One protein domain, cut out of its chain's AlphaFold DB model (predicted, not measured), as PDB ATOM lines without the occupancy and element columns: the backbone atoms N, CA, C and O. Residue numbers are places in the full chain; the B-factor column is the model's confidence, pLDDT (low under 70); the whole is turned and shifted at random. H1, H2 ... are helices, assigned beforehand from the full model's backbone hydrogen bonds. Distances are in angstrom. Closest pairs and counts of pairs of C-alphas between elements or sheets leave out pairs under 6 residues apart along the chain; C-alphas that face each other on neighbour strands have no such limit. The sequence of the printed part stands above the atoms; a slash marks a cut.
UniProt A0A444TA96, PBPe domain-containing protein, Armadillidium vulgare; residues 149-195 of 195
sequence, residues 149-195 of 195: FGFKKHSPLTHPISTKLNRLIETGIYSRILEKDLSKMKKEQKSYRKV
ATOM      1  N   PHE A 149      -1.524  23.703 -40.048       90.44
ATOM      2  CA  PHE A 149      -2.348  24.832 -40.459       90.44
ATOM      3  C   PHE A 149      -1.470  25.884 -41.141       90.44
ATOM      4  O   PHE A 149      -0.604  26.489 -40.506       90.44
ATOM      5  N   GLY A 150      -1.706  26.107 -42.434       91.00
ATOM      6  CA  GLY A 150      -1.053  27.169 -43.195       91.00
ATOM      7  C   GLY A 150      -1.716  28.523 -42.943       91.00
ATOM      8  O   GLY A 150      -2.902  28.696 -43.211       91.00
ATOM      9  N   PHE A 151      -0.948  29.504 -42.465       93.69
ATOM     10  CA  PHE A 151      -1.401  30.890 -42.307       93.69
ATOM     11  C   PHE A 151      -0.579  31.835 -43.184       93.69
ATOM     12  O   PHE A 151       0.563  31.537 -43.539       93.69
ATOM     13  N   LYS A 152      -1.131  33.018 -43.492       95.50
ATOM     14  CA  LYS A 152      -0.348  34.103 -44.102       95.50
ATOM     15  C   LYS A 152       0.867  34.434 -43.229       95.50
ATOM     16  O   LYS A 152       0.796  34.366 -41.999       95.50
ATOM     17  N   LYS A 153       1.968  34.828 -43.873       94.00
ATOM     18  CA  LYS A 153       3.193  35.255 -43.186       94.00
ATOM     19  C   LYS A 153       2.859  36.356 -42.167       94.00
ATOM     20  O   LYS A 153       2.139  37.292 -42.499       94.00
ATOM     21  N   HIS A 154       3.370  36.219 -40.941       93.88
ATOM     22  CA  HIS A 154       3.102  37.116 -39.804       93.88
ATOM     23  C   HIS A 154       1.629  37.207 -39.362       93.88
ATOM     24  O   HIS A 154       1.223  38.201 -38.765       93.88
ATOM     25  N   SER A 155       0.818  36.175 -39.619       96.31
ATOM     26  CA  SER A 155      -0.547  36.122 -39.092       96.31
ATOM     27  C   SER A 155      -0.553  36.169 -37.555       96.31
ATOM     28  O   SER A 155       0.137  35.365 -36.918       96.31
ATOM     29  N   PRO A 156      -1.382  37.026 -36.930       96.00
ATOM     30  CA  PRO A 156      -1.517  37.064 -35.475       96.00
ATOM     31  C   PRO A 156      -2.142  35.778 -34.909       96.00
ATOM     32  O   PRO A 156      -2.067  35.538 -33.709       96.00
ATOM     33  N   LEU A 157      -2.739  34.930 -35.760       95.56
ATOM     34  CA  LEU A 157      -3.376  33.673 -35.361       95.56
ATOM     35  C   LEU A 157      -2.390  32.519 -35.172       95.56
ATOM     36  O   LEU A 157      -2.718  31.559 -34.475       95.56
ATOM     37  N   THR A 158      -1.187  32.604 -35.747       95.44
ATOM     38  CA  THR A 158      -0.219  31.500 -35.712       95.44
ATOM     39  C   THR A 158       0.146  31.129 -34.275       95.44
ATOM     40  O   THR A 158       0.044  29.967 -33.895       95.44
ATOM     41  N   HIS A 159       0.514  32.109 -33.444       95.31
ATOM     42  CA  HIS A 159       0.946  31.834 -32.073       95.31
ATOM     43  C   HIS A 159      -0.193  31.334 -31.157       95.31
ATOM     44  O   HIS A 159      -0.009  30.298 -30.505       95.31
ATOM     45  N   PRO A 160      -1.384  31.973 -31.127       96.50
ATOM     46  CA  PRO A 160      -2.527  31.466 -30.372       96.50
ATOM     47  C   PRO A 160      -2.920  30.036 -30.757       96.50
ATOM     48  O   PRO A 160      -3.126  29.207 -29.870       96.50
ATOM     49  N   ILE A 161      -2.989  29.726 -32.057       95.75
ATOM     50  CA  ILE A 161      -3.405  28.400 -32.532       95.75
ATOM     51  C   ILE A 161      -2.353  27.348 -32.188       95.75
ATOM     52  O   ILE A 161      -2.709  26.334 -31.589       95.75
ATOM     53  N   SER A 162      -1.069  27.599 -32.461       95.31
ATOM     54  CA  SER A 162       0.006  26.664 -32.101       95.31
ATOM     55  C   SER A 162       0.029  26.369 -30.600       95.31
ATOM     56  O   SER A 162       0.140  25.217 -30.196       95.31
ATOM     57  N   THR A 163      -0.167  27.388 -29.759       96.69
ATOM     58  CA  THR A 163      -0.201  27.216 -28.298       96.69
ATOM     59  C   THR A 163      -1.373  26.341 -27.855       96.69
ATOM     60  O   THR A 163      -1.223  25.479 -26.989       96.69
ATOM     61  N   LYS A 164      -2.560  26.544 -28.436       96.31
ATOM     62  CA  LYS A 164      -3.744  25.737 -28.115       96.31
ATOM     63  C   LYS A 164      -3.604  24.302 -28.620       96.31
ATOM     64  O   LYS A 164      -3.966  23.389 -27.885       96.31
ATOM     65  N   LEU A 165      -3.043  24.098 -29.812       95.00
ATOM     66  CA  LEU A 165      -2.751  22.766 -30.346       95.00
ATOM     67  C   LEU A 165      -1.760  22.012 -29.458       95.00
ATOM     68  O   LEU A 165      -2.038  20.874 -29.094       95.00
ATOM     69  N   ASN A 166      -0.679  22.664 -29.024       95.31
ATOM     70  CA  ASN A 166       0.275  22.062 -28.091       95.31
ATOM     71  C   ASN A 166      -0.415  21.623 -26.800       95.31
ATOM     72  O   ASN A 166      -0.269  20.476 -26.400       95.31
ATOM     73  N   ARG A 167      -1.275  22.468 -26.215       96.81
ATOM     74  CA  ARG A 167      -2.054  22.082 -25.027       96.81
ATOM     75  C   ARG A 167      -2.960  20.877 -25.278       96.81
ATOM     76  O   ARG A 167      -3.070  20.022 -24.406       96.81
ATOM     77  N   LEU A 168      -3.617  20.782 -26.436       96.00
ATOM     78  CA  LEU A 168      -4.461  19.625 -26.780       96.00
ATOM     79  C   LEU A 168      -3.650  18.328 -26.910       96.00
ATOM     80  O   LEU A 168      -4.158  17.256 -26.579       96.00
ATOM     81  N   ILE A 169      -2.408  18.430 -27.381       94.25
ATOM     82  CA  ILE A 169      -1.476  17.305 -27.487       94.25
ATOM     83  C   ILE A 169      -0.946  16.925 -26.097       94.25
ATOM     84  O   ILE A 169      -1.070  15.770 -25.701       94.25
ATOM     85  N   GLU A 170      -0.437  17.890 -25.327       96.19
ATOM     86  CA  GLU A 170       0.139  17.697 -23.985       96.19
ATOM     87  C   GLU A 170      -0.870  17.133 -22.982       96.19
ATOM     88  O   GLU A 170      -0.537  16.283 -22.161       96.19
ATOM     89  N   THR A 171      -2.129  17.567 -23.063       97.19
ATOM     90  CA  THR A 171      -3.214  17.049 -22.213       97.19
ATOM     91  C   THR A 171      -3.740  15.685 -22.668       97.19
ATOM     92  O   THR A 171      -4.624  15.123 -22.023       97.19
ATOM     93  N   GLY A 172      -3.250  15.152 -23.792       95.88
ATOM     94  CA  GLY A 172      -3.695  13.881 -24.364       95.88
ATOM     95  C   GLY A 172      -5.103  13.915 -24.971       95.88
ATOM     96  O   GLY A 172      -5.606  12.874 -25.397       95.88
ATOM     97  N   ILE A 173      -5.750  15.086 -25.050       96.00
ATOM     98  CA  ILE A 173      -7.084  15.234 -25.653       96.00
ATOM     99  C   ILE A 173      -7.047  14.802 -27.120       96.00
ATOM    100  O   ILE A 173      -7.925  14.061 -27.558       96.00
ATOM    101  N   TYR A 174      -6.012  15.214 -27.857       92.06
ATOM    102  CA  TYR A 174      -5.818  14.804 -29.248       92.06
ATOM    103  C   TYR A 174      -5.735  13.277 -29.388       92.06
ATOM    104  O   TYR A 174      -6.501  12.690 -30.152       92.06
ATOM    105  N   SER A 175      -4.870  12.630 -28.601       92.44
ATOM    106  CA  SER A 175      -4.694  11.173 -28.624       92.44
ATOM    107  C   SER A 175      -5.996  10.445 -28.303       92.44
ATOM    108  O   SER A 175      -6.364   9.503 -28.997       92.44
ATOM    109  N   ARG A 176      -6.757  10.930 -27.314       94.31
ATOM    110  CA  ARG A 176      -8.047  10.341 -26.936       94.31
ATOM    111  C   ARG A 176      -9.095  10.446 -28.044       94.31
ATOM    112  O   ARG A 176      -9.872   9.511 -28.229       94.31
ATOM    113  N   ILE A 177      -9.150  11.573 -28.757       92.19
ATOM    114  CA  ILE A 177     -10.053  11.746 -29.905       92.19
ATOM    115  C   ILE A 177      -9.652  10.775 -31.019       92.19
ATOM    116  O   ILE A 177     -10.492  10.011 -31.488       92.19
ATOM    117  N   LEU A 178      -8.363  10.735 -31.362       88.06
ATOM    118  CA  LEU A 178      -7.837   9.846 -32.396       88.06
ATOM    119  C   LEU A 178      -8.118   8.370 -32.079       88.06
ATOM    120  O   LEU A 178      -8.623   7.636 -32.926       88.06
ATOM    121  N   GLU A 179      -7.842   7.927 -30.853       89.56
ATOM    122  CA  GLU A 179      -8.119   6.558 -30.411       89.56
ATOM    123  C   GLU A 179      -9.609   6.225 -30.459       89.56
ATOM    124  O   GLU A 179      -9.984   5.139 -30.909       89.56
ATOM    125  N   LYS A 180     -10.472   7.151 -30.023       90.44
ATOM    126  CA  LYS A 180     -11.924   6.975 -30.081       90.44
ATOM    127  C   LYS A 180     -12.380   6.761 -31.523       90.44
ATOM    128  O   LYS A 180     -13.098   5.790 -31.776       90.44
ATOM    129  N   ASP A 181     -11.928   7.597 -32.449       86.00
ATOM    130  CA  ASP A 181     -12.330   7.521 -33.854       86.00
ATOM    131  C   ASP A 181     -11.783   6.254 -34.527       86.00
ATOM    132  O   ASP A 181     -12.542   5.509 -35.148       86.00
ATOM    133  N   LEU A 182     -10.510   5.909 -34.301       82.75
ATOM    134  CA  LEU A 182      -9.923   4.658 -34.795       82.75
ATOM    135  C   LEU A 182     -10.609   3.416 -34.206       82.75
ATOM    136  O   LEU A 182     -10.799   2.414 -34.898       82.75
ATOM    137  N   SER A 183     -10.997   3.452 -32.927       84.81
ATOM    138  CA  SER A 183     -11.706   2.339 -32.287       84.81
ATOM    139  C   SER A 183     -13.095   2.125 -32.886       84.81
ATOM    140  O   SER A 183     -13.533   0.980 -33.013       84.81
ATOM    141  N   LYS A 184     -13.772   3.210 -33.286       82.06
ATOM    142  CA  LYS A 184     -15.066   3.164 -33.964       82.06
ATOM    143  C   LYS A 184     -14.926   2.497 -35.333       82.06
ATOM    144  O   LYS A 184     -15.626   1.519 -35.581       82.06
ATOM    145  N   MET A 185     -13.940   2.914 -36.130       74.19
ATOM    146  CA  MET A 185     -13.648   2.300 -37.435       74.19
ATOM    147  C   MET A 185     -13.338   0.799 -37.303       74.19
ATOM    148  O   MET A 185     -13.895  -0.029 -38.018       74.19
ATOM    149  N   LYS A 186     -12.520   0.402 -36.315       72.81
ATOM    150  CA  LYS A 186     -12.217  -1.021 -36.058       72.81
ATOM    151  C   LYS A 186     -13.444  -1.832 -35.622       72.81
ATOM    152  O   LYS A 186     -13.526  -3.026 -35.908       72.81
ATOM    153  N   LYS A 187     -14.377  -1.229 -34.875       72.62
ATOM    154  CA  LYS A 187     -15.631  -1.886 -34.469       72.62
ATOM    155  C   LYS A 187     -16.562  -2.088 -35.661       72.62
ATOM    156  O   LYS A 187     -17.111  -3.176 -35.792       72.62
ATOM    157  N   GLU A 188     -16.689  -1.082 -36.520       65.88
ATOM    158  CA  GLU A 188     -17.447  -1.171 -37.772       65.88
ATOM    159  C   GLU A 188     -16.888  -2.296 -38.652       65.88
ATOM    160  O   GLU A 188     -17.632  -3.204 -39.016       65.88
ATOM    161  N   GLN A 189     -15.565  -2.362 -38.823       60.31
ATOM    162  CA  GLN A 189     -14.888  -3.451 -39.534       60.31
ATOM    163  C   GLN A 189     -15.228  -4.845 -38.964       60.31
ATOM    164  O   GLN A 189     -15.501  -5.783 -39.710       60.31
ATOM    165  N   LYS A 190     -15.244  -5.014 -37.633       59.22
ATOM    166  CA  LYS A 190     -15.626  -6.291 -36.994       59.22
ATOM    167  C   LYS A 190     -17.112  -6.627 -37.138       59.22
ATOM    168  O   LYS A 190     -17.452  -7.805 -37.079       59.22
ATOM    169  N   SER A 191     -17.982  -5.628 -37.272       53.88
ATOM    170  CA  SER A 191     -19.417  -5.832 -37.485       53.88
ATOM    171  C   SER A 191     -19.694  -6.386 -38.882       53.88
ATOM    172  O   SER A 191     -20.493  -7.309 -39.009       53.88
ATOM    173  N   TYR A 192     -18.982  -5.898 -39.904       52.41
ATOM    174  CA  TYR A 192     -19.081  -6.419 -41.273       52.41
ATOM    175  C   TYR A 192     -18.567  -7.861 -41.414       52.41
ATOM    176  O   TYR A 192     -19.053  -8.588 -42.264       52.41
ATOM    177  N   ARG A 193     -17.662  -8.317 -40.534       51.41
ATOM    178  CA  ARG A 193     -17.179  -9.716 -40.493       51.41
ATOM    179  C   ARG A 193     -18.205 -10.749 -40.005       51.41
ATOM    180  O   ARG A 193     -17.905 -11.938 -40.025       51.41
ATOM    181  N   LYS A 194     -19.341 -10.317 -39.442       45.09
ATOM    182  CA  LYS A 194     -20.348 -11.207 -38.826       45.09
ATOM    183  C   LYS A 194     -21.581 -11.459 -39.701       45.09
ATOM    184  O   LYS A 194     -22.485 -12.153 -39.237       45.09
ATOM    185  N   VAL A 195     -21.630 -10.882 -40.899       42.00
ATOM    186  CA  VAL A 195     -22.689 -11.080 -41.902       42.00
ATOM    187  C   VAL A 195     -22.125 -11.934 -43.023       42.00
ATOM    188  O   VAL A 195     -22.851 -12.845 -43.467       42.00
TER     189      VAL A 195
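Overview. This is residues 149 to 195 of the 195 residues of the protein "PBPe domain-containing protein" of Armadillidium vulgare (UniProt A0A444TA96). Two helices, H1 and H2, follow each other end to end and meet at a wide corner, like an opened-out V with a longer second arm. Before H1, residues 149 to 157 form a hook that runs out past the start of H1 and turns back into it; at the other end most of H2 stands free, and a short tail follows it. The printed part has 47 residues with two named helices, H1 then H2, and no named strand; the class is all helix. The whole is extended, with a radius of gyration of the C-alphas of 17.1 A, and its C-alphas span 55 by 23 by 7 A.

Along the chain. The printed part begins with C-alpha 149 at (-2.348, 24.832, -40.459). H1, residues 158 to 170, starts at C-alpha 158 at (-0.219, 31.500, -35.712) and measures 18.1 A from first to last C-alpha. H2, residues 173 to 192, measures 29.3 A and ends at C-alpha 192 at (-19.081, -6.419, -41.273).

Arrangement. A tight link of 2 residues joins H1 to H2. The two helices are close but not clearly touching, with 2 pairs of C-alphas within 8 A. Their closest C-alphas, those of Leu 168 and Tyr 174, are 5.6 A apart. They run the same way at a steep tilt of 62 degrees, and their centres are 23.8 A apart. In H1 and H2 every O i to N i+4 pair is within hydrogen-bond range.

Size, cuts and confidence. The two C-alphas farthest apart, those of His 154 and Val 195, are 54.7 A apart. Residues 151 to 157 stand free, and so do residues 177 to 195, of which 177 to 192 belong to H2. The printed part has no cut, and it ends at residue 195, the chain's last residue. The mean pLDDT of the printed part is 85.2; residues 188 to 195 are under 70.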